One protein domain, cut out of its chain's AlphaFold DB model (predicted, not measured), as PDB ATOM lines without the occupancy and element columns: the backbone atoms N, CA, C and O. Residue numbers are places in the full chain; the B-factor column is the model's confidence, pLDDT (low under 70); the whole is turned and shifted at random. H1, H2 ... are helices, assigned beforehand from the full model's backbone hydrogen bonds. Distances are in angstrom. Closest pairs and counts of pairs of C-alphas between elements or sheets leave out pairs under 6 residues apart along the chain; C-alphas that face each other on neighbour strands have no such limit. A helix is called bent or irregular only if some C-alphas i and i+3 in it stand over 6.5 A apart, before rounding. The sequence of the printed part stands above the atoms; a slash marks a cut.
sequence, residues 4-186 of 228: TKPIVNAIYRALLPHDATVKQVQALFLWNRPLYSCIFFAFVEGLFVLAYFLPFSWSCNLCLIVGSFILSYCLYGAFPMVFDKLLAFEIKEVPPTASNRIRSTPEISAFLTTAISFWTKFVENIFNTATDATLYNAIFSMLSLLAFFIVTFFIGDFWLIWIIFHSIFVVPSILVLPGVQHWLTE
ATOM      1  N   THR A   4     187.162 153.890 166.860       76.69
ATOM      2  CA  THR A   4     187.380 154.986 165.917       76.69
ATOM      3  C   THR A   4     186.078 155.458 165.264       76.69
ATOM      4  O   THR A   4     185.836 156.656 165.193       76.69
ATOM      5  N   LYS A   5     185.190 154.544 164.842       83.12
ATOM      6  CA  LYS A   5     183.924 154.903 164.168       83.12
ATOM      7  C   LYS A   5     183.010 155.843 164.979       83.12
ATOM      8  O   LYS A   5     182.541 156.823 164.400       83.12
ATOM      9  N   PRO A   6     182.730 155.599 166.277       87.31
ATOM     10  CA  PRO A   6     181.889 156.510 167.053       87.31
ATOM     11  C   PRO A   6     182.533 157.888 167.247       87.31
ATOM     12  O   PRO A   6     181.819 158.885 167.197       87.31
ATOM     13  N   ILE A   7     183.862 157.961 167.389       85.06
ATOM     14  CA  ILE A   7     184.595 159.230 167.527       85.06
ATOM     15  C   ILE A   7     184.524 160.043 166.228       85.06
ATOM     16  O   ILE A   7     184.152 161.214 166.275       85.06
ATOM     17  N   VAL A   8     184.786 159.415 165.071       86.94
ATOM     18  CA  VAL A   8     184.653 160.075 163.757       86.94
ATOM     19  C   VAL A   8     183.244 160.638 163.593       86.94
ATOM     20  O   VAL A   8     183.082 161.808 163.259       86.94
ATOM     21  N   ASN A   9     182.216 159.832 163.878       88.25
ATOM     22  CA  ASN A   9     180.827 160.265 163.748       88.25
ATOM     23  C   ASN A   9     180.467 161.402 164.713       88.25
ATOM     24  O   ASN A   9     179.683 162.275 164.344       88.25
ATOM     25  N   ALA A  10     181.016 161.410 165.930       89.75
ATOM     26  CA  ALA A  10     180.796 162.488 166.890       89.75
ATOM     27  C   ALA A  10     181.423 163.805 166.409       89.75
ATOM     28  O   ALA A  10     180.742 164.828 166.384       89.75
ATOM     29  N   ILE A  11     182.679 163.766 165.951       88.31
ATOM     30  CA  ILE A  11     183.379 164.939 165.408       88.31
ATOM     31  C   ILE A  11     182.669 165.442 164.153       88.31
ATOM     32  O   ILE A  11     182.384 166.628 164.039       88.31
ATOM     33  N   TYR A  12     182.315 164.543 163.234       91.50
ATOM     34  CA  TYR A  12     181.572 164.893 162.028       91.50
ATOM     35  C   TYR A  12     180.249 165.599 162.355       91.50
ATOM     36  O   TYR A  12     179.974 166.667 161.815       91.50
ATOM     37  N   ARG A  13     179.452 165.052 163.283       92.31
ATOM     38  CA  ARG A  13     178.188 165.671 163.720       92.31
ATOM     39  C   ARG A  13     178.389 167.027 164.392       92.31
ATOM     40  O   ARG A  13     177.516 167.874 164.259       92.31
ATOM     41  N   ALA A  14     179.502 167.228 165.092       88.75
ATOM     42  CA  ALA A  14     179.837 168.511 165.701       88.75
ATOM     43  C   ALA A  14     180.284 169.554 164.662       88.75
ATOM     44  O   ALA A  14     179.986 170.732 164.820       88.75
ATOM     45  N   LEU A  15     180.968 169.136 163.592       88.06
ATOM     46  CA  LEU A  15     181.452 170.034 162.538       88.06
ATOM     47  C   LEU A  15     180.381 170.380 161.497       88.06
ATOM     48  O   LEU A  15     180.410 171.477 160.950       88.06
ATOM     49  N   LEU A  16     179.440 169.472 161.224       91.94
ATOM     50  CA  LEU A  16     178.433 169.627 160.169       91.94
ATOM     51  C   LEU A  16     177.617 170.938 160.257       91.94
ATOM     52  O   LEU A  16     177.460 171.586 159.223       91.94
ATOM     53  N   PRO A  17     177.143 171.392 161.437       90.12
ATOM     54  CA  PRO A  17     176.427 172.667 161.565       90.12
ATOM     55  C   PRO A  17     177.298 173.896 161.267       90.12
ATOM     56  O   PRO A  17     176.773 174.987 161.066       90.12
ATOM     57  N   HIS A  18     178.622 173.727 161.247       87.56
ATOM     58  CA  HIS A  18     179.615 174.790 161.129       87.56
ATOM     59  C   HIS A  18     180.471 174.658 159.859       87.56
ATOM     60  O   HIS A  18     181.568 175.208 159.802       87.56
ATOM     61  N   ASP A  19     179.991 173.956 158.823       88.19
ATOM     62  CA  ASP A  19     180.747 173.680 157.587       88.19
ATOM     63  C   ASP A  19     181.323 174.951 156.933       88.19
ATOM     64  O   ASP A  19     182.484 174.971 156.518       88.19
ATOM     65  N   ALA A  20     180.558 176.046 156.909       87.38
ATOM     66  CA  ALA A  20     181.020 177.332 156.384       87.38
ATOM     67  C   ALA A  20     182.213 177.892 157.181       87.38
ATOM     68  O   ALA A  20     183.238 178.250 156.596       87.38
ATOM     69  N   THR A  21     182.119 177.900 158.512       85.38
ATOM     70  CA  THR A  21     183.201 178.333 159.406       85.38
ATOM     71  C   THR A  21     184.417 177.425 159.270       85.38
ATOM     72  O   THR A  21     185.544 177.902 159.184       85.38
ATOM     73  N   VAL A  22     184.211 176.110 159.173       88.69
ATOM     74  CA  VAL A  22     185.285 175.128 158.970       88.69
ATOM     75  C   VAL A  22     186.023 175.391 157.656       88.69
ATOM     76  O   VAL A  22     187.253 175.334 157.619       88.69
ATOM     77  N   LYS A  23     185.312 175.724 156.575       90.56
ATOM     78  CA  LYS A  23     185.922 176.113 155.294       90.56
ATOM     79  C   LYS A  23     186.717 177.414 155.400       90.56
ATOM     80  O   LYS A  23     187.821 177.480 154.867       90.56
ATOM     81  N   GLN A  24     186.204 178.418 156.109       89.12
ATOM     82  CA  GLN A  24     186.917 179.680 156.339       89.12
ATOM     83  C   GLN A  24     188.184 179.472 157.176       89.12
ATOM     84  O   GLN A  24     189.259 179.923 156.793       89.12
ATOM     85  N   VAL A  25     188.095 178.720 158.273       88.38
ATOM     86  CA  VAL A  25     189.250 178.399 159.124       88.38
ATOM     87  C   VAL A  25     190.307 177.634 158.329       88.38
ATOM     88  O   VAL A  25     191.481 177.996 158.364       88.38
ATOM     89  N   GLN A  26     189.909 176.633 157.539       91.38
ATOM     90  CA  GLN A  26     190.835 175.965 156.623       91.38
ATOM     91  C   GLN A  26     191.471 176.942 155.637       91.38
ATOM     92  O   GLN A  26     192.671 176.875 155.421       91.38
ATOM     93  N   ALA A  27     190.697 177.849 155.045       90.31
ATOM     94  CA  ALA A  27     191.218 178.812 154.083       90.31
ATOM     95  C   ALA A  27     192.242 179.787 154.702       90.31
ATOM     96  O   ALA A  27     193.166 180.194 153.997       90.31
ATOM     97  N   LEU A  28     192.110 180.117 155.995       89.69
ATOM     98  CA  LEU A  28     193.117 180.868 156.758       89.69
ATOM     99  C   LEU A  28     194.397 180.048 156.943       89.69
ATOM    100  O   LEU A  28     195.482 180.507 156.602       89.69
ATOM    101  N   PHE A  29     194.288 178.809 157.427       89.69
ATOM    102  CA  PHE A  29     195.470 177.968 157.641       89.69
ATOM    103  C   PHE A  29     196.140 177.536 156.332       89.69
ATOM    104  O   PHE A  29     197.349 177.365 156.296       89.69
ATOM    105  N   LEU A  30     195.396 177.373 155.241       91.00
ATOM    106  CA  LEU A  30     195.924 176.980 153.930       91.00
ATOM    107  C   LEU A  30     196.384 178.176 153.085       91.00
ATOM    108  O   LEU A  30     196.710 178.005 151.912       91.00
ATOM    109  N   TRP A  31     196.409 179.384 153.661       89.19
ATOM    110  CA  TRP A  31     196.905 180.594 153.007       89.19
ATOM    111  C   TRP A  31     196.173 180.983 151.710       89.19
ATOM    112  O   TRP A  31     196.719 181.701 150.871       89.19
ATOM    113  N   ASN A  32     194.903 180.595 151.541       88.38
ATOM    114  CA  ASN A  32     194.121 180.944 150.341       88.38
ATOM    115  C   ASN A  32     193.932 182.462 150.184       88.38
ATOM    116  O   ASN A  32     193.769 182.978 149.075       88.38
ATOM    117  N   ARG A  33     193.975 183.192 151.302       87.56
ATOM    118  CA  ARG A  33     194.073 184.651 151.339       87.56
ATOM    119  C   ARG A  33     195.257 185.036 152.237       87.56
ATOM    120  O   ARG A  33     195.081 185.147 153.453       87.56
ATOM    121  N   PRO A  34     196.458 185.255 151.669       86.12
ATOM    122  CA  PRO A  34     197.677 185.407 152.460       86.12
ATOM    123  C   PRO A  34     197.623 186.615 153.395       86.12
ATOM    124  O   PRO A  34     198.089 186.523 154.519       86.12
ATOM    125  N   LEU A  35     196.971 187.713 152.993       88.19
ATOM    126  CA  LEU A  35     196.828 188.898 153.843       88.19
ATOM    127  C   LEU A  35     196.047 188.609 155.137       88.19
ATOM    128  O   LEU A  35     196.511 188.956 156.218       88.19
ATOM    129  N   TYR A  36     194.887 187.952 155.041       88.50
ATOM    130  CA  TYR A  36     194.077 187.606 156.216       88.50
ATOM    131  C   TYR A  36     194.782 186.576 157.098       88.50
ATOM    132  O   TYR A  36     194.746 186.683 158.319       88.50
ATOM    133  N   SER A  37     195.477 185.627 156.470       89.19
ATOM    134  CA  SER A  37     196.286 184.623 157.167       89.19
ATOM    135  C   SER A  37     197.428 185.298 157.938       89.19
ATOM    136  O   SER A  37     197.582 185.056 159.129       89.19
ATOM    137  N   CYS A  38     198.153 186.236 157.311       89.75
ATOM    138  CA  CYS A  38     199.174 187.059 157.963       89.75
ATOM    139  C   CYS A  38     198.615 187.852 159.145       89.75
ATOM    140  O   CYS A  38     199.230 187.854 160.203       89.75
ATOM    141  N   ILE A  39     197.470 188.527 158.984       89.62
ATOM    142  CA  ILE A  39     196.850 189.306 160.068       89.62
ATOM    143  C   ILE A  39     196.472 188.387 161.234       89.62
ATOM    144  O   ILE A  39     196.750 188.712 162.386       89.62
ATOM    145  N   PHE A  40     195.878 187.229 160.939       88.88
ATOM    146  CA  PHE A  40     195.522 186.234 161.943       88.88
ATOM    147  C   PHE A  40     196.756 185.714 162.691       88.88
ATOM    148  O   PHE A  40     196.780 185.748 163.919       88.88
ATOM    149  N   PHE A  41     197.807 185.304 161.977       89.38
ATOM    150  CA  PHE A  41     199.045 184.848 162.607       89.38
ATOM    151  C   PHE A  41     199.744 185.966 163.381       89.38
ATOM    152  O   PHE A  41     200.177 185.725 164.495       89.38
ATOM    153  N   ALA A  42     199.778 187.200 162.873       91.19
ATOM    154  CA  ALA A  42     200.339 188.340 163.599       91.19
ATOM    155  C   ALA A  42     199.581 188.624 164.904       91.19
ATOM    156  O   ALA A  42     200.196 188.949 165.918       91.19
ATOM    157  N   PHE A  43     198.254 188.469 164.902       90.38
ATOM    158  CA  PHE A  43     197.453 188.560 166.118       90.38
ATOM    159  C   PHE A  43     197.809 187.446 167.112       90.38
ATOM    160  O   PHE A  43     198.046 187.733 168.283       90.38
ATOM    161  N   VAL A  44     197.904 186.193 166.651       89.50
ATOM    162  CA  VAL A  44     198.286 185.052 167.498       89.50
ATOM    163  C   VAL A  44     199.714 185.198 168.041       89.50
ATOM    164  O   VAL A  44     199.928 184.999 169.234       89.50
ATOM    165  N   GLU A  45     200.673 185.633 167.224       91.12
ATOM    166  CA  GLU A  45     202.031 185.960 167.674       91.12
ATOM    167  C   GLU A  45     202.024 187.092 168.701       91.12
ATOM    168  O   GLU A  45     202.726 187.018 169.703       91.12
ATOM    169  N   GLY A  46     201.184 188.115 168.518       91.00
ATOM    170  CA  GLY A  46     200.989 189.169 169.513       91.00
ATOM    171  C   GLY A  46     200.527 188.622 170.868       91.00
ATOM    172  O   GLY A  46     201.002 189.079 171.909       91.00
ATOM    173  N   LEU A  47     199.658 187.604 170.871       87.25
ATOM    174  CA  LEU A  47     199.254 186.907 172.095       87.25
ATOM    175  C   LEU A  47     200.408 186.108 172.711       87.25
ATOM    176  O   LEU A  47     200.555 186.129 173.932       87.25
ATOM    177  N   PHE A  48     201.246 185.454 171.901       87.31
ATOM    178  CA  PHE A  48     202.456 184.794 172.398       87.31
ATOM    179  C   PHE A  48     203.439 185.797 173.003       87.31
ATOM    180  O   PHE A  48     203.914 185.579 174.112       87.31
ATOM    181  N   VAL A  49     203.695 186.926 172.345       89.31
ATOM    182  CA  VAL A  49     204.554 187.990 172.881       89.31
ATOM    183  C   VAL A  49     204.011 188.502 174.215       89.31
ATOM    184  O   VAL A  49     204.768 188.643 175.172       89.31
ATOM    185  N   LEU A  50     202.699 188.727 174.322       86.25
ATOM    186  CA  LEU A  50     202.077 189.121 175.584       86.25
ATOM    187  C   LEU A  50     202.246 188.040 176.664       86.25
ATOM    188  O   LEU A  50     202.611 188.359 177.794       86.25
ATOM    189  N   ALA A  51     202.015 186.772 176.317       85.12
ATOM    190  CA  ALA A  51     202.182 185.641 177.225       85.12
ATOM    191  C   ALA A  51     203.638 185.458 177.678       85.12
ATOM    192  O   ALA A  51     203.864 185.108 178.831       85.12
ATOM    193  N   TYR A  52     204.620 185.747 176.820       86.19
ATOM    194  CA  TYR A  52     206.047 185.677 177.146       86.19
ATOM    195  C   TYR A  52     206.442 186.631 178.276       86.19
ATOM    196  O   TYR A  52     207.223 186.272 179.154       86.19
ATOM    197  N   PHE A  53     205.894 187.849 178.270       87.56
ATOM    198  CA  PHE A  53     206.173 188.839 179.313       87.56
ATOM    199  C   PHE A  53     205.437 188.564 180.626       87.56
ATOM    200  O   PHE A  53     205.751 189.176 181.648       87.56
ATOM    201  N   LEU A  54     204.461 187.658 180.617       84.62
ATOM    202  CA  LEU A  54     203.736 187.266 181.810       84.62
ATOM    203  C   LEU A  54     204.489 186.101 182.472       84.62
ATOM    204  O   LEU A  54     204.716 185.079 181.828       84.62
ATOM    205  N   PRO A  55     204.877 186.205 183.758       81.75
ATOM    206  CA  PRO A  55     205.574 185.137 184.476       81.75
ATOM    207  C   PRO A  55     204.592 184.022 184.872       81.75
ATOM    208  O   PRO A  55     204.410 183.702 186.048       81.75
ATOM    209  N   PHE A  56     203.883 183.471 183.891       79.44
ATOM    210  CA  PHE A  56     202.895 182.431 184.096       79.44
ATOM    211  C   PHE A  56     203.563 181.076 184.259       79.44
ATOM    212  O   PHE A  56     204.405 180.670 183.462       79.44
ATOM    213  N   SER A  57     203.124 180.348 185.283       79.75
ATOM    214  CA  SER A  57     203.424 178.929 185.399       79.75
ATOM    215  C   SER A  57     202.730 178.143 184.285       79.75
ATOM    216  O   SER A  57     201.738 178.591 183.700       79.75
ATOM    217  N   TRP A  58     203.202 176.925 184.031       72.12
ATOM    218  CA  TRP A  58     202.575 175.993 183.093       72.12
ATOM    219  C   TRP A  58     201.052 175.853 183.292       72.12
ATOM    220  O   TRP A  58     200.279 175.917 182.335       72.12
ATOM    221  N   SER A  59     200.596 175.756 184.546       77.06
ATOM    222  CA  SER A  59     199.170 175.662 184.886       77.06
ATOM    223  C   SER A  59     198.386 176.923 184.510       77.06
ATOM    224  O   SER A  59     197.247 176.825 184.053       77.06
ATOM    225  N   CYS A  60     198.991 178.103 184.669       79.69
ATOM    226  CA  CYS A  60     198.387 179.366 184.254       79.69
ATOM    227  C   CYS A  60     198.262 179.447 182.728       79.69
ATOM    228  O   CYS A  60     197.204 179.839 182.243       79.69
ATOM    229  N   ASN A  61     199.278 179.007 181.976       76.62
ATOM    230  CA  ASN A  61     199.214 178.949 180.511       76.62
ATOM    231  C   ASN A  61     198.101 178.008 180.025       76.62
ATOM    232  O   ASN A  61     197.315 178.380 179.155       76.62
ATOM    233  N   LEU A  62     197.963 176.825 180.635       78.00
ATOM    234  CA  LEU A  62     196.874 175.893 180.320       78.00
ATOM    235  C   LEU A  62     195.495 176.507 180.619       78.00
ATOM    236  O   LEU A  62     194.582 176.424 179.797       78.00
ATOM    237  N   CYS A  63     195.348 177.153 181.778       82.00
ATOM    238  CA  CYS A  63     194.114 177.835 182.162       82.00
ATOM    239  C   CYS A  63     193.776 178.983 181.200       82.00
ATOM    240  O   CYS A  63     192.616 179.137 180.831       82.00
ATOM    241  N   LEU A  64     194.776 179.737 180.738       80.88
ATOM    242  CA  LEU A  64     194.603 180.810 179.762       80.88
ATOM    243  C   LEU A  64     194.139 180.262 178.410       80.88
ATOM    244  O   LEU A  64     193.218 180.821 177.825       80.88
ATOM    245  N   ILE A  65     194.703 179.143 177.945       79.94
ATOM    246  CA  ILE A  65     194.272 178.478 176.705       79.94
ATOM    247  C   ILE A  65     192.814 178.012 176.820       79.94
ATOM    248  O   ILE A  65     191.992 178.319 175.963       79.94
ATOM    249  N   VAL A  66     192.456 177.301 177.890       82.50
ATOM    250  CA  VAL A  66     191.072 176.831 178.084       82.50
ATOM    251  C   VAL A  66     190.112 178.013 178.248       82.50
ATOM    252  O   VAL A  66     189.047 178.048 177.631       82.50
ATOM    253  N   GLY A  67     190.504 179.005 179.044       82.81
ATOM    254  CA  GLY A  67     189.740 180.222 179.281       82.81
ATOM    255  C   GLY A  67     189.532 181.040 178.011       82.81
ATOM    256  O   GLY A  67     188.437 181.559 177.810       82.81
ATOM    257  N   SER A  68     190.520 181.107 177.115       81.50
ATOM    258  CA  SER A  68     190.391 181.812 175.837       81.50
ATOM    259  C   SER A  68     189.430 181.100 174.886       81.50
ATOM    260  O   SER A  68     188.639 181.780 174.234       81.50
ATOM    261  N   PHE A  69     189.402 179.762 174.858       83.19
ATOM    262  CA  PHE A  69     188.392 179.010 174.101       83.19
ATOM    263  C   PHE A  69     186.978 179.252 174.631       83.19
ATOM    264  O   PHE A  69     186.072 179.534 173.847       83.19
ATOM    265  N   ILE A  70     186.791 179.195 175.954       85.00
ATOM    266  CA  ILE A  70     185.490 179.462 176.585       85.00
ATOM    267  C   ILE A  70     185.057 180.903 176.309       85.00
ATOM    268  O   ILE A  70     183.933 181.135 175.871       85.00
ATOM    269  N   LEU A  71     185.954 181.871 176.508       86.31
ATOM    270  CA  LEU A  71     185.670 183.278 176.255       86.31
ATOM    271  C   LEU A  71     185.338 183.520 174.780       86.31
ATOM    272  O   LEU A  71     184.380 184.228 174.494       86.31
ATOM    273  N   SER A  72     186.070 182.902 173.852       83.88
ATOM    274  CA  SER A  72     185.792 182.992 172.412       83.88
ATOM    275  C   SER A  72     184.421 182.416 172.071       83.88
ATOM    276  O   SER A  72     183.675 183.032 171.315       83.88
ATOM    277  N   TYR A  73     184.051 181.280 172.669       83.88
ATOM    278  CA  TYR A  73     182.724 180.688 172.506       83.88
ATOM    279  C   TYR A  73     181.618 181.612 173.034       83.88
ATOM    280  O   TYR A  73     180.631 181.862 172.342       83.88
ATOM    281  N   CYS A  74     181.799 182.179 174.230       87.06
ATOM    282  CA  CYS A  74     180.857 183.135 174.809       87.06
ATOM    283  C   CYS A  74     180.745 184.417 173.972       87.06
ATOM    284  O   CYS A  74     179.637 184.891 173.726       87.06
ATOM    285  N   LEU A  75     181.871 184.966 173.508       85.19
ATOM    286  CA  LEU A  75     181.906 186.156 172.657       85.19
ATOM    287  C   LEU A  75     181.228 185.901 171.311       85.19
ATOM    288  O   LEU A  75     180.451 186.741 170.863       85.19
ATOM    289  N   TYR A  76     181.471 184.742 170.699       83.81
ATOM    290  CA  TYR A  76     180.803 184.337 169.467       83.81
ATOM    291  C   TYR A  76     179.288 184.228 169.664       83.81
ATOM    292  O   TYR A  76     178.527 184.770 168.868       83.81
ATOM    293  N   GLY A  77     178.839 183.600 170.757       84.06
ATOM    294  CA  GLY A  77     177.416 183.507 171.090       84.06
ATOM    295  C   GLY A  77     176.756 184.866 171.349       84.06
ATOM    296  O   GLY A  77     175.598 185.063 170.988       84.06
ATOM    297  N   ALA A  78     177.489 185.815 171.937       91.56
ATOM    298  CA  ALA A  78     176.991 187.160 172.214       91.56
ATOM    299  C   ALA A  78     176.965 188.067 170.970       91.56
ATOM    300  O   ALA A  78     176.058 188.885 170.827       91.56
ATOM    301  N   PHE A  79     177.943 187.932 170.066       90.56
ATOM    302  CA  PHE A  79     178.131 188.837 168.925       90.56
ATOM    303  C   PHE A  79     178.365 188.106 167.590       90.56
ATOM    304  O   PHE A  79     179.327 188.427 166.884       90.56
ATOM    305  N   PRO A  80     177.488 187.174 167.174       85.62
ATOM    306  CA  PRO A  80     177.738 186.314 166.015       85.62
ATOM    307  C   PRO A  80     177.983 187.118 164.731       85.62
ATOM    308  O   PRO A  80     178.960 186.882 164.033       85.62
ATOM    309  N   MET A  81     177.202 188.181 164.491       86.31
ATOM    310  CA  MET A  81     177.346 189.031 163.299       86.31
ATOM    311  C   MET A  81     178.728 189.686 163.151       86.31
ATOM    312  O   MET A  81     179.146 189.981 162.033       86.31
ATOM    313  N   VAL A  82     179.418 189.976 164.259       85.06
ATOM    314  CA  VAL A  82     180.752 190.593 164.218       85.06
ATOM    315  C   VAL A  82     181.780 189.557 163.783       85.06
ATOM    316  O   VAL A  82     182.579 189.830 162.888       85.06
ATOM    317  N   PHE A  83     181.728 188.363 164.373       79.62
ATOM    318  CA  PHE A  83     182.620 187.261 164.022       79.62
ATOM    319  C   PHE A  83     182.366 186.756 162.604       79.62
ATOM    320  O   PHE A  83     183.319 186.585 161.851       79.62
ATOM    321  N   ASP A  84     181.102 186.630 162.205       80.81
ATOM    322  CA  ASP A  84     180.730 186.255 160.844       80.81
ATOM    323  C   ASP A  84     181.285 187.255 159.833       80.81
ATOM    324  O   ASP A  84     181.835 186.848 158.821       80.81
ATOM    325  N   LYS A  85     181.229 188.564 160.116       83.12
ATOM    326  CA  LYS A  85     181.832 189.587 159.246       83.12
ATOM    327  C   LYS A  85     183.357 189.554 159.236       83.12
ATOM    328  O   LYS A  85     183.945 189.759 158.180       83.12
ATOM    329  N   LEU A  86     183.994 189.318 160.383       79.06
ATOM    330  CA  LEU A  86     185.454 189.204 160.479       79.06
ATOM    331  C   LEU A  86     185.985 187.988 159.709       79.06
ATOM    332  O   LEU A  86     187.072 188.052 159.140       79.06
ATOM    333  N   LEU A  87     185.216 186.900 159.680       76.38
ATOM    334  CA  LEU A  87     185.564 185.657 158.991       76.38
ATOM    335  C   LEU A  87     184.977 185.566 157.573       76.38
ATOM    336  O   LEU A  87     185.386 184.701 156.798       76.38
ATOM    337  N   ALA A  88     184.066 186.465 157.196       80.00
ATOM    338  CA  ALA A  88     183.486 186.550 155.860       80.00
ATOM    339  C   ALA A  88     184.487 187.145 154.868       80.00
ATOM    340  O   ALA A  88     184.431 188.317 154.498       80.00
ATOM    341  N   PHE A  89     185.388 186.301 154.387       83.69
ATOM    342  CA  PHE A  89     186.171 186.578 153.197       83.69
ATOM    343  C   PHE A  89     185.808 185.590 152.091       83.69
ATOM    344  O   PHE A  89     185.462 184.432 152.325       83.69
ATOM    345  N   GLU A  90     185.897 186.066 150.856       83.94
ATOM    346  CA  GLU A  90     185.631 185.245 149.686       83.94
ATOM    347  C   GLU A  90     186.751 184.212 149.512       83.94
ATOM    348  O   GLU A  90     187.934 184.544 149.356       83.94
ATOM    349  N   ILE A  91     186.370 182.943 149.520       84.44
ATOM    350  CA  ILE A  91     187.266 181.824 149.269       84.44
ATOM    351  C   ILE A  91     187.448 181.707 147.755       84.44
ATOM    352  O   ILE A  91     186.486 181.453 147.039       84.44
ATOM    353  N   LYS A  92     188.679 181.889 147.261       81.56
ATOM    354  CA  LYS A  92     188.979 181.605 145.853       81.56
ATOM    355  C   LYS A  92     188.825 180.108 145.611       81.56
ATOM    356  O   LYS A  92     189.346 179.318 146.397       81.56
ATOM    357  N   GLU A  93     188.142 179.731 144.537       80.00
ATOM    358  CA  GLU A  93     188.093 178.335 144.120       80.00
ATOM    359  C   GLU A  93     189.504 177.874 143.748       80.00
ATOM    360  O   GLU A  93     190.186 178.477 142.918       80.00
ATOM    361  N   VAL A  94     189.960 176.828 144.431       84.31
ATOM    362  CA  VAL A  94     191.262 176.204 144.207       84.31
ATOM    363  C   VAL A  94     191.012 174.845 143.550       84.31
ATOM    364  O   VAL A  94     190.084 174.149 143.974       84.31
ATOM    365  N   PRO A  95     191.815 174.432 142.549       85.56
ATOM    366  CA  PRO A  95     191.675 173.121 141.928       85.56
ATOM    367  C   PRO A  95     191.663 171.982 142.963       85.56
ATOM    368  O   PRO A  95     192.429 172.023 143.931       85.56
ATOM    369  N   PRO A  96     190.865 170.920 142.753       84.12
ATOM    370  CA  PRO A  96     190.767 169.795 143.686       84.12
ATOM    371  C   PRO A  96     192.062 168.975 143.798       84.12
ATOM    372  O   PRO A  96     192.175 168.131 144.682       84.12
ATOM    373  N   THR A  97     193.040 169.207 142.924       85.50
ATOM    374  CA  THR A  97     194.368 168.582 142.954       85.50
ATOM    375  C   THR A  97     195.419 169.429 143.671       85.50
ATOM    376  O   THR A  97     196.515 168.937 143.926       85.50
ATOM    377  N   ALA A  98     195.114 170.681 144.022       85.25
ATOM    378  CA  ALA A  98     196.069 171.549 144.694       85.25
ATOM    379  C   ALA A  98     196.316 171.099 146.141       85.25
ATOM    380  O   ALA A  98     195.416 170.643 146.852       85.25
ATOM    381  N   SER A  99     197.539 171.291 146.618       84.25
ATOM    382  CA  SER A  99     197.950 170.944 147.980       84.25
ATOM    383  C   SER A  99     197.269 171.771 149.067       84.25
ATOM    384  O   SER A  99     196.947 171.245 150.139       84.25
ATOM    385  N   ASN A 100     196.976 173.033 148.764       86.88
ATOM    386  CA  ASN A 100     196.219 173.951 149.608       86.88
ATOM    387  C   ASN A 100     194.699 173.906 149.354       86.88
ATOM    388  O   ASN A 100     193.979 174.831 149.738       86.88
ATOM    389  N   ARG A 101     194.174 172.841 148.724       91.38
ATOM    390  CA  ARG A 101     192.725 172.690 148.540       91.38
ATOM    391  C   ARG A 101     191.995 172.650 149.880       91.38
ATOM    392  O   ARG A 101     192.448 172.032 150.849       91.38
ATOM    393  N   ILE A 102     190.799 173.227 149.894       90.88
ATOM    394  CA  ILE A 102     189.877 173.084 151.019       90.88
ATOM    395  C   ILE A 102     189.339 171.657 151.020       90.88
ATOM    396  O   ILE A 102     188.892 171.138 149.994       90.88
ATOM    397  N   ARG A 103     189.424 171.007 152.177       91.50
ATOM    398  CA  ARG A 103     188.982 169.630 152.368       91.50
ATOM    399  C   ARG A 103     187.531 169.610 152.819       91.50
ATOM    400  O   ARG A 103     187.025 170.562 153.418       91.50
ATOM    401  N   SER A 104     186.854 168.516 152.495       92.00
ATOM    402  CA  SER A 104     185.465 168.318 152.908       92.00
ATOM    403  C   SER A 104     185.384 168.028 154.411       92.00
ATOM    404  O   SER A 104     186.312 167.480 155.007       92.00
ATOM    405  N   THR A 105     184.257 168.356 155.040       92.06
ATOM    406  CA  THR A 105     184.039 168.090 156.472       92.06
ATOM    407  C   THR A 105     184.256 166.617 156.871       92.06
ATOM    408  O   THR A 105     184.890 166.378 157.904       92.06
ATOM    409  N   PRO A 106     183.857 165.608 156.066       91.38
ATOM    410  CA  PRO A 106     184.240 164.217 156.309       91.38
ATOM    411  C   PRO A 106     185.760 163.986 156.344       91.38
ATOM    412  O   PRO A 106     186.248 163.356 157.283       91.38
ATOM    413  N   GLU A 107     186.520 164.527 155.384       89.81
ATOM    414  CA  GLU A 107     187.988 164.395 155.342       89.81
ATOM    415  C   GLU A 107     188.640 164.991 156.597       89.81
ATOM    416  O   GLU A 107     189.514 164.372 157.205       89.81
ATOM    417  N   ILE A 108     188.177 166.165 157.030       90.44
ATOM    418  CA  ILE A 108     188.681 166.838 158.234       90.44
ATOM    419  C   ILE A 108     188.343 166.032 159.481       90.44
ATOM    420  O   ILE A 108     189.194 165.851 160.346       90.44
ATOM    421  N   SER A 109     187.116 165.514 159.577       89.25
ATOM    422  CA  SER A 109     186.705 164.702 160.723       89.25
ATOM    423  C   SER A 109     187.560 163.434 160.854       89.25
ATOM    424  O   SER A 109     187.968 163.076 161.962       89.25
ATOM    425  N   ALA A 110     187.913 162.797 159.733       88.94
ATOM    426  CA  ALA A 110     188.802 161.639 159.706       88.94
ATOM    427  C   ALA A 110     190.238 162.012 160.110       88.94
ATOM    428  O   ALA A 110     190.857 161.311 160.918       88.94
ATOM    429  N   PHE A 111     190.749 163.142 159.611       89.00
ATOM    430  CA  PHE A 111     192.057 163.671 159.992       89.00
ATOM    431  C   PHE A 111     192.135 163.980 161.493       89.00
ATOM    432  O   PHE A 111     193.009 163.455 162.184       89.00
ATOM    433  N   LEU A 112     191.184 164.755 162.027       86.56
ATOM    434  CA  LEU A 112     191.118 165.095 163.450       86.56
ATOM    435  C   LEU A 112     190.998 163.848 164.319       86.56
ATOM    436  O   LEU A 112     191.664 163.749 165.345       86.56
ATOM    437  N   THR A 113     190.210 162.861 163.892       87.62
ATOM    438  CA  THR A 113     190.106 161.597 164.627       87.62
ATOM    439  C   THR A 113     191.436 160.855 164.667       87.62
ATOM    440  O   THR A 113     191.786 160.287 165.700       87.62
ATOM    441  N   THR A 114     192.192 160.867 163.571       87.38
ATOM    442  CA  THR A 114     193.522 160.247 163.510       87.38
ATOM    443  C   THR A 114     194.492 160.958 164.452       87.38
ATOM    444  O   THR A 114     195.154 160.296 165.250       87.38
ATOM    445  N   ALA A 115     194.512 162.294 164.430       84.06
ATOM    446  CA  ALA A 115     195.341 163.103 165.320       84.06
ATOM    447  C   ALA A 115     194.991 162.869 166.799       84.06
ATOM    448  O   ALA A 115     195.871 162.569 167.602       84.06
ATOM    449  N   ILE A 116     193.703 162.926 167.156       85.00
ATOM    450  CA  ILE A 116     193.230 162.663 168.522       85.00
ATOM    451  C   ILE A 116     193.591 161.238 168.941       85.00
ATOM    452  O   ILE A 116     194.130 161.042 170.020       85.00
ATOM    453  N   SER A 117     193.362 160.239 168.084       84.56
ATOM    454  CA  SER A 117     193.673 158.839 168.405       84.56
ATOM    455  C   SER A 117     195.164 158.618 168.648       84.56
ATOM    456  O   SER A 117     195.525 157.839 169.527       84.56
ATOM    457  N   PHE A 118     196.030 159.291 167.887       85.81
ATOM    458  CA  PHE A 118     197.473 159.250 168.102       85.81
ATOM    459  C   PHE A 118     197.843 159.809 169.483       85.81
ATOM    460  O   PHE A 118     198.505 159.121 170.258       85.81
ATOM    461  N   TRP A 119     197.357 161.006 169.823       81.00
ATOM    462  CA  TRP A 119     197.638 161.636 171.115       81.00
ATOM    463  C   TRP A 119     197.050 160.860 172.292       81.00
ATOM    464  O   TRP A 119     197.745 160.648 173.280       81.00
ATOM    465  N   THR A 120     195.815 160.370 172.178       81.25
ATOM    466  CA  THR A 120     195.195 159.543 173.216       81.25
ATOM    467  C   THR A 120     195.995 158.269 173.446       81.25
ATOM    468  O   THR A 120     196.250 157.941 174.595       81.25
ATOM    469  N   LYS A 121     196.465 157.593 172.388       82.38
ATOM    470  CA  LYS A 121     197.337 156.415 172.527       82.38
ATOM    471  C   LYS A 121     198.695 156.746 173.129       82.38
ATOM    472  O   LYS A 121     199.230 155.953 173.890       82.38
ATOM    473  N   PHE A 122     199.272 157.891 172.778       78.81
ATOM    474  CA  PHE A 122     200.533 158.340 173.360       78.81
ATOM    475  C   PHE A 122     200.391 158.572 174.870       78.81
ATOM    476  O   PHE A 122     201.173 158.040 175.653       78.81
ATOM    477  N   VAL A 123     199.346 159.297 175.275       78.06
ATOM    478  CA  VAL A 123     198.990 159.534 176.681       78.06
ATOM    479  C   VAL A 123     198.695 158.213 177.389       78.06
ATOM    480  O   VAL A 123     199.271 157.936 178.436       78.06
ATOM    481  N   GLU A 124     197.854 157.367 176.798       81.38
ATOM    482  CA  GLU A 124     197.526 156.039 177.311       81.38
ATOM    483  C   GLU A 124     198.788 155.198 177.509       81.38
ATOM    484  O   GLU A 124     198.953 154.626 178.574       81.38
ATOM    485  N   ASN A 125     199.723 155.175 176.558       78.00
ATOM    486  CA  ASN A 125     200.982 154.452 176.722       78.00
ATOM    487  C   ASN A 125     201.799 155.003 177.897       78.00
ATOM    488  O   ASN A 125     202.287 154.216 178.701       78.00
ATOM    489  N   ILE A 126     201.916 156.325 178.053       71.44
ATOM    490  CA  ILE A 126     202.657 156.933 179.174       71.44
ATOM    491  C   ILE A 126     202.037 156.549 180.526       71.44
ATOM    492  O   ILE A 126     202.762 156.199 181.460       71.44
ATOM    493  N   PHE A 127     200.708 156.586 180.633       71.94
ATOM    494  CA  PHE A 127     200.002 156.320 181.890       71.94
ATOM    495  C   PHE A 127     199.768 154.827 182.163       71.94
ATOM    496  O   PHE A 127     199.871 154.414 183.314       71.94
ATOM    497  N   ASN A 128     199.554 153.990 181.147       69.50
ATOM    498  CA  ASN A 128     199.462 152.532 181.305       69.50
ATOM    499  C   ASN A 128     200.810 151.930 181.720       69.50
ATOM    500  O   ASN A 128     200.862 150.973 182.489       69.50
ATOM    501  N   THR A 129     201.917 152.547 181.303       60.12
ATOM    502  CA  THR A 129     203.259 152.209 181.800       60.12
ATOM    503  C   THR A 129     203.380 152.449 183.318       60.12
ATOM    504  O   THR A 129     204.193 151.806 183.975       60.12
ATOM    505  N   ALA A 130     202.546 153.315 183.912       59.06
ATOM    506  CA  ALA A 130     202.483 153.504 185.364       59.06
ATOM    507  C   ALA A 130     201.614 152.455 186.089       59.06
ATOM    508  O   ALA A 130     201.800 152.246 187.287       59.06
ATOM    509  N   THR A 131     200.683 151.791 185.392       62.88
ATOM    510  CA  THR A 131     199.825 150.735 185.964       62.88
ATOM    511  C   THR A 131     200.395 149.329 185.783       62.88
ATOM    512  O   THR A 131     200.205 148.483 186.654       62.88
ATOM    513  N   ASP A 132     201.135 149.077 184.700       64.38
ATOM    514  CA  ASP A 132     201.847 147.818 184.483       64.38
ATOM    515  C   ASP A 132     203.158 147.824 185.279       64.38
ATOM    516  O   ASP A 132     204.178 148.348 184.829       64.38
ATOM    517  N   ALA A 133     203.118 147.231 186.477       64.31
ATOM    518  CA  ALA A 133     204.161 147.238 187.509       64.31
ATOM    519  C   ALA A 133     205.454 146.461 187.157       64.31
ATOM    520  O   ALA A 133     206.032 145.776 188.003       64.31
ATOM    521  N   THR A 134     205.936 146.541 185.918       81.88
ATOM    522  CA  THR A 134     207.278 146.065 185.576       81.88
ATOM    523  C   THR A 134     208.300 147.163 185.858       81.88
ATOM    524  O   THR A 134     208.089 148.338 185.555       81.88
ATOM    525  N   LEU A 135     209.444 146.783 186.430       82.06
ATOM    526  CA  LEU A 135     210.533 147.721 186.723       82.06
ATOM    527  C   LEU A 135     211.004 148.466 185.461       82.06
ATOM    528  O   LEU A 135     211.320 149.651 185.525       82.06
ATOM    529  N   TYR A 136     211.010 147.784 184.312       83.81
ATOM    530  CA  TYR A 136     211.362 148.370 183.019       83.81
ATOM    531  C   TYR A 136     210.442 149.540 182.644       83.81
ATOM    532  O   TYR A 136     210.929 150.622 182.323       83.81
ATOM    533  N   ASN A 137     209.127 149.344 182.754       76.75
ATOM    534  CA  ASN A 137     208.122 150.369 182.486       76.75
ATOM    535  C   ASN A 137     208.289 151.577 183.420       76.75
ATOM    536  O   ASN A 137     208.343 152.717 182.960       76.75
ATOM    537  N   ALA A 138     208.480 151.337 184.719       78.88
ATOM    538  CA  ALA A 138     208.707 152.410 185.685       78.88
ATOM    539  C   ALA A 138     209.964 153.241 185.358       78.88
ATOM    540  O   ALA A 138     209.913 154.471 185.389       78.88
ATOM    541  N   ILE A 139     211.076 152.585 184.996       84.81
ATOM    542  CA  ILE A 139     212.314 153.262 184.577       84.81
ATOM    543  C   ILE A 139     212.079 154.055 183.289       84.81
ATOM    544  O   ILE A 139     212.478 155.215 183.211       84.81
ATOM    545  N   PHE A 140     211.408 153.469 182.296       83.44
ATOM    546  CA  PHE A 140     211.113 154.144 181.034       83.44
ATOM    547  C   PHE A 140     210.252 155.399 181.237       83.44
ATOM    548  O   PHE A 140     210.593 156.463 180.717       83.44
ATOM    549  N   SER A 141     209.182 155.313 182.033       81.25
ATOM    550  CA  SER A 141     208.341 156.467 182.371       81.25
ATOM    551  C   SER A 141     209.112 157.524 183.154       81.25
ATOM    552  O   SER A 141     209.010 158.704 182.831       81.25
ATOM    553  N   MET A 142     209.924 157.127 184.140       83.50
ATOM    554  CA  MET A 142     210.746 158.065 184.910       83.50
ATOM    555  C   MET A 142     211.753 158.796 184.013       83.50
ATOM    556  O   MET A 142     211.849 160.016 184.089       83.50
ATOM    557  N   LEU A 143     212.470 158.076 183.143       87.81
ATOM    558  CA  LEU A 143     213.421 158.669 182.200       87.81
ATOM    559  C   LEU A 143     212.722 159.566 181.178       87.81
ATOM    560  O   LEU A 143     213.247 160.625 180.857       87.81
ATOM    561  N   SER A 144     211.532 159.187 180.709       83.44
ATOM    562  CA  SER A 144     210.740 160.002 179.782       83.44
ATOM    563  C   SER A 144     210.253 161.295 180.439       83.44
ATOM    564  O   SER A 144     210.393 162.368 179.857       83.44
ATOM    565  N   LEU A 145     209.741 161.219 181.672       85.19
ATOM    566  CA  LEU A 145     209.334 162.390 182.452       85.19
ATOM    567  C   LEU A 145     210.532 163.273 182.807       85.19
ATOM    568  O   LEU A 145     210.431 164.492 182.718       85.19
ATOM    569  N   LEU A 146     211.675 162.677 183.157       88.19
ATOM    570  CA  LEU A 146     212.910 163.405 183.435       88.19
ATOM    571  C   LEU A 146     213.436 164.101 182.178       88.19
ATOM    572  O   LEU A 146     213.781 165.274 182.242       88.19
ATOM    573  N   ALA A 147     213.469 163.415 181.035       88.81
ATOM    574  CA  ALA A 147     213.860 164.008 179.760       88.81
ATOM    575  C   ALA A 147     212.923 165.164 179.390       88.81
ATOM    576  O   ALA A 147     213.397 166.246 179.054       88.81
ATOM    577  N   PHE A 148     211.608 164.977 179.532       85.06
ATOM    578  CA  PHE A 148     210.628 166.042 179.336       85.06
ATOM    579  C   PHE A 148     210.863 167.224 180.286       85.06
ATOM    580  O   PHE A 148     210.839 168.369 179.842       85.06
ATOM    581  N   PHE A 149     211.145 166.968 181.568       85.19
ATOM    582  CA  PHE A 149     211.441 168.005 182.560       85.19
ATOM    583  C   PHE A 149     212.737 168.762 182.246       85.19
ATOM    584  O   PHE A 149     212.778 169.982 182.313       85.19
ATOM    585  N   ILE A 150     213.799 168.056 181.856       87.88
ATOM    586  CA  ILE A 150     215.070 168.662 181.447       87.88
ATOM    587  C   ILE A 150     214.849 169.551 180.220       87.88
ATOM    588  O   ILE A 150     215.282 170.702 180.202       87.88
ATOM    589  N   VAL A 151     214.140 169.043 179.212       85.81
ATOM    590  CA  VAL A 151     213.823 169.787 177.988       85.81
ATOM    591  C   VAL A 151     212.986 171.028 178.307       85.81
ATOM    592  O   VAL A 151     213.355 172.118 177.885       85.81
ATOM    593  N   THR A 152     211.910 170.897 179.087       82.56
ATOM    594  CA  THR A 152     211.073 172.037 179.515       82.56
ATOM    595  C   THR A 152     211.846 173.039 180.364       82.56
ATOM    596  O   THR A 152     211.672 174.236 180.175       82.56
ATOM    597  N   PHE A 153     212.742 172.586 181.241       83.62
ATOM    598  CA  PHE A 153     213.574 173.462 182.063       83.62
ATOM    599  C   PHE A 153     214.555 174.292 181.225       83.62
ATOM    600  O   PHE A 153     214.678 175.494 181.444       83.62
ATOM    601  N   PHE A 154     215.242 173.674 180.257       86.06
ATOM    602  CA  PHE A 154     216.217 174.376 179.414       86.06
ATOM    603  C   PHE A 154     215.569 175.253 178.345       86.06
ATOM    604  O   PHE A 154     216.038 176.361 178.095       86.06
ATOM    605  N   ILE A 155     214.517 174.754 177.694       86.44
ATOM    606  CA  ILE A 155     213.810 175.488 176.642       86.44
ATOM    607  C   ILE A 155     212.924 176.572 177.266       86.44
ATOM    608  O   ILE A 155     212.805 177.659 176.715       86.44
ATOM    609  N   GLY A 156     212.350 176.311 178.438       84.88
ATOM    610  CA  GLY A 156     211.319 177.131 179.059       84.88
ATOM    611  C   GLY A 156     209.925 176.798 178.519       84.88
ATOM    612  O   GLY A 156     209.743 176.523 177.329       84.88
ATOM    613  N   ASP A 157     208.920 176.865 179.396       81.06
ATOM    614  CA  ASP A 157     207.525 176.522 179.077       81.06
ATOM    615  C   ASP A 157     206.989 177.304 177.872       81.06
ATOM    616  O   ASP A 157     206.328 176.742 176.998       81.06
ATOM    617  N   PHE A 158     207.314 178.598 177.802       84.94
ATOM    618  CA  PHE A 158     206.901 179.467 176.705       84.94
ATOM    619  C   PHE A 158     207.398 178.956 175.350       84.94
ATOM    620  O   PHE A 158     206.603 178.740 174.435       84.94
ATOM    621  N   TRP A 159     208.709 178.740 175.227       87.56
ATOM    622  CA  TRP A 159     209.327 178.342 173.968       87.56
ATOM    623  C   TRP A 159     208.859 176.959 173.532       87.56
ATOM    624  O   TRP A 159     208.647 176.745 172.341       87.56
ATOM    625  N   LEU A 160     208.622 176.040 174.474       85.94
ATOM    626  CA  LEU A 160     208.067 174.732 174.143       85.94
ATOM    627  C   LEU A 160     206.666 174.861 173.526       85.94
ATOM    628  O   LEU A 160     206.415 174.290 172.466       85.94
ATOM    629  N   ILE A 161     205.764 175.623 174.155       85.25
ATOM    630  CA  ILE A 161     204.402 175.835 173.635       85.25
ATOM    631  C   ILE A 161     204.457 176.539 172.275       85.25
ATOM    632  O   ILE A 161     203.768 176.125 171.342       85.25
ATOM    633  N   TRP A 162     205.301 177.562 172.141       88.88
ATOM    634  CA  TRP A 162     205.483 178.308 170.899       88.88
ATOM    635  C   TRP A 162     205.993 177.409 169.758       88.88
ATOM    636  O   TRP A 162     205.405 177.418 168.673       88.88
ATOM    637  N   ILE A 163     207.004 176.563 170.005       90.69
ATOM    638  CA  ILE A 163     207.528 175.592 169.025       90.69
ATOM    639  C   ILE A 163     206.447 174.586 168.627       90.69
ATOM    640  O   ILE A 163     206.290 174.300 167.438       90.69
ATOM    641  N   ILE A 164     205.695 174.046 169.592       87.88
ATOM    642  CA  ILE A 164     204.617 173.084 169.319       87.88
ATOM    643  C   ILE A 164     203.541 173.735 168.446       87.88
ATOM    644  O   ILE A 164     203.139 173.154 167.439       87.88
ATOM    645  N   PHE A 165     203.113 174.953 168.787       88.94
ATOM    646  CA  PHE A 165     202.141 175.701 167.997       88.94
ATOM    647  C   PHE A 165     202.627 175.902 166.556       88.94
ATOM    648  O   PHE A 165     201.918 175.550 165.614       88.94
ATOM    649  N   HIS A 166     203.859 176.375 166.368       91.50
ATOM    650  CA  HIS A 166     204.422 176.594 165.036       91.50
ATOM    651  C   HIS A 166     204.541 175.297 164.241       91.50
ATOM    652  O   HIS A 166     204.203 175.258 163.058       91.50
ATOM    653  N   SER A 167     204.964 174.220 164.897       89.50
ATOM    654  CA  SER A 167     205.146 172.912 164.267       89.50
ATOM    655  C   SER A 167     203.823 172.296 163.802       89.50
ATOM    656  O   SER A 167     203.808 171.573 162.809       89.50
ATOM    657  N   ILE A 168     202.712 172.579 164.491       87.56
ATOM    658  CA  ILE A 168     201.381 172.050 164.155       87.56
ATOM    659  C   ILE A 168     200.636 172.965 163.176       87.56
ATOM    660  O   ILE A 168     199.994 172.469 162.252       87.56
ATOM    661  N   PHE A 169     200.700 174.284 163.367       86.81
ATOM    662  CA  PHE A 169     199.822 175.234 162.675       86.81
ATOM    663  C   PHE A 169     200.519 176.109 161.637       86.81
ATOM    664  O   PHE A 169     199.868 176.533 160.690       86.81
ATOM    665  N   VAL A 170     201.809 176.411 161.790       87.94
ATOM    666  CA  VAL A 170     202.515 177.352 160.902       87.94
ATOM    667  C   VAL A 170     203.304 176.596 159.840       87.94
ATOM    668  O   VAL A 170     203.135 176.838 158.647       87.94
ATOM    669  N   VAL A 171     204.130 175.634 160.256       88.38
ATOM    670  CA  VAL A 171     205.012 174.880 159.357       88.38
ATOM    671  C   VAL A 171     204.217 174.091 158.311       88.38
ATOM    672  O   VAL A 171     204.469 174.305 157.125       88.38
ATOM    673  N   PRO A 172     203.221 173.250 158.664       85.31
ATOM    674  CA  PRO A 172     202.471 172.497 157.657       85.31
ATOM    675  C   PRO A 172     201.734 173.418 156.684       85.31
ATOM    676  O   PRO A 172     201.681 173.146 155.489       85.31
ATOM    677  N   SER A 173     201.229 174.543 157.188       86.50
ATOM    678  CA  SER A 173     200.551 175.581 156.415       86.50
ATOM    679  C   SER A 173     201.452 176.273 155.393       86.50
ATOM    680  O   SER A 173     201.012 176.549 154.280       86.50
ATOM    681  N   ILE A 174     202.719 176.519 155.730       86.94
ATOM    682  CA  ILE A 174     203.706 177.054 154.784       86.94
ATOM    683  C   ILE A 174     204.099 175.982 153.759       86.94
ATOM    684  O   ILE A 174     204.203 176.279 152.572       86.94
ATOM    685  N   LEU A 175     204.265 174.726 154.185       88.06
ATOM    686  CA  LEU A 175     204.664 173.617 153.307       88.06
ATOM    687  C   LEU A 175     203.620 173.262 152.239       88.06
ATOM    688  O   LEU A 175     203.967 172.652 151.231       88.06
ATOM    689  N   VAL A 176     202.349 173.623 152.434       86.75
ATOM    690  CA  VAL A 176     201.292 173.425 151.426       86.75
ATOM    691  C   VAL A 176     201.142 174.602 150.459       86.75
ATOM    692  O   VAL A 176     200.305 174.539 149.563       86.75
ATOM    693  N   LEU A 177     201.931 175.672 150.602       87.25
ATOM    694  CA  LEU A 177     201.906 176.777 149.647       87.25
ATOM    695  C   LEU A 177     202.406 176.306 148.271       87.25
ATOM    696  O   LEU A 177     203.493 175.729 148.201       87.25
ATOM    697  N   PRO A 178     201.701 176.621 147.167       84.50
ATOM    698  CA  PRO A 178     202.099 176.179 145.830       84.50
ATOM    699  C   PRO A 178     203.538 176.555 145.456       84.50
ATOM    700  O   PRO A 178     204.261 175.729 144.911       84.50
ATOM    701  N   GLY A 179     203.984 177.769 145.805       85.31
ATOM    702  CA  GLY A 179     205.355 178.214 145.527       85.31
ATOM    703  C   GLY A 179     206.422 177.448 146.318       85.31
ATOM    704  O   GLY A 179     207.490 177.163 145.787       85.31
ATOM    705  N   VAL A 180     206.120 177.068 147.566       86.88
ATOM    706  CA  VAL A 180     207.030 176.270 148.406       86.88
ATOM    707  C   VAL A 180     207.072 174.832 147.908       86.88
ATOM    708  O   VAL A 180     208.146 174.253 147.805       86.88
ATOM    709  N   GLN A 181     205.920 174.264 147.550       85.38
ATOM    710  CA  GLN A 181     205.865 172.913 147.008       85.38
ATOM    711  C   GLN A 181     206.584 172.787 145.676       85.38
ATOM    712  O   GLN A 181     207.365 171.857 145.531       85.38
ATOM    713  N   HIS A 182     206.378 173.733 144.756       85.81
ATOM    714  CA  HIS A 182     207.108 173.767 143.492       85.81
ATOM    715  C   HIS A 182     208.616 173.742 143.741       85.81
ATOM    716  O   HIS A 182     209.313 172.894 143.201       85.81
ATOM    717  N   TRP A 183     209.102 174.604 144.640       88.50
ATOM    718  CA  TRP A 183     210.514 174.652 145.011       88.50
ATOM    719  C   TRP A 183     211.025 173.337 145.626       88.50
ATOM    720  O   TRP A 183     212.110 172.881 145.270       88.50
ATOM    721  N   LEU A 184     210.240 172.704 146.507       86.12
ATOM    722  CA  LEU A 184     210.591 171.424 147.133       86.12
ATOM    723  C   LEU A 184     210.628 170.263 146.132       86.12
ATOM    724  O   LEU A 184     211.465 169.381 146.273       86.12
ATOM    725  N   THR A 185     209.731 170.239 145.143       84.56
ATOM    726  CA  THR A 185     209.642 169.140 144.168       84.56
ATOM    727  C   THR A 185     210.576 169.316 142.974       84.56
ATOM    728  O   THR A 185     211.058 168.332 142.424       84.56
ATOM    729  N   GLU A 186     210.845 170.555 142.557       78.12
ATOM    730  CA  GLU A 186     211.633 170.852 141.353       78.12
ATOM    731  C   GLU A 186     213.144 170.647 141.569       78.12
ATOM    732  O   GLU A 186     213.867 170.286 140.634       78.12
TER     733      GLU A 186
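AT A GLANCE: This is residues 4 to 186 of the 228 residues of an uncharacterized protein of Tritrichomonas foetus (UniProt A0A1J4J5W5). Picture a loose, open frame of helices: H5, the longest, makes one side, H6 turns off its far end as the second, H7 runs back as the third, and the bent H1 closes the corner between the start of H5 and the end of H7. H2 runs beside H7, H3 goes off from the end of H2 with residues 65 to 71 standing free, the short H4 turns back towards H1b, and H8 turns off the end of H7. The printed part has 183 residues with eight named helices, H1 to H8 in chain order, and no named strand: the class is all helix. It is loose, with a radius of gyration of the C-alphas of 19.6 A and spans of 57 by 44 by 40 A.

IN THESE COORDINATES: Find C-alpha 105 at (184.039, 168.090, 156.472); from there H5, residues 105 to 131, runs 37.7 A to C-alpha 131 at (199.825, 150.735, 185.964). H6 is residues 135 to 155, 29.7 A, and H7 is residues 157 to 175, 26.1 A. H7 has a kink of 33 degrees near residue 166 and is only just irregular, C-alphas 168 and 171 being 6.6 A apart. H1, residues 4 to 29, was assigned as one helix by its hydrogen bonds but is bent, with C-alphas 17 and 20 8.3 A apart; its arms are H1a, residues 4 to 17, 21.2 A, and H1b, residues 20 to 29, 14.5 A. H1a is itself irregular, with C-alphas 14 and 17 6.8 A apart. H2 is residues 34 to 53, 28.4 A; H3 is 58 to 78, 30.0 A; H4 is 80 to 87; H8 is 178 to 186, ending at C-alpha 186 at (211.633, 170.852, 141.353).

HOW THE PARTS SIT: Start at H5: its residues 105 to 117 touch H1a at a steep tilt of 46 degrees, opposite ways, the closest C-alphas being Tyr 12 and Ser 109, 5.3 A. Its residues 126 to 130 touch H6 at 63 degrees, a steep tilt, with Thr 129 and Asn 137 closest, their C-alphas 5.2 A apart. H5 and H7 are apart. H1b touches H2, about perpendicular at 75 degrees, with the C-alphas of Leu 28 and Ser 37 closest at 4.9 A. H7 only just touches H1b and H2, with 3 pairs of C-alphas within 8 A each; the closest are Phe 29 and Ser 173, 5.7 A, and Tyr 52 and Phe 158, 6.3 A. H2 and H7 run opposite ways at a shallow tilt of 9 degrees. H3, H4 and H8 touch no helix. Every O i to N i+4 pair is within hydrogen-bond range in H1b, H2, H3, H4, H6 and H8, against 9 of 10 in H1a, 22 of 23 in H5 and 12 of 15 in H7.

THE WHOLE: Look to Glu 90 and Leu 135 for the two C-alphas farthest apart, 58.3 A. The printed part has no cut. The link from H4 to H5, residues 88 to 104, is long; the others are tight. Mean pLDDT of the printed part is 84.9, and residues 128 to 133 are under 70.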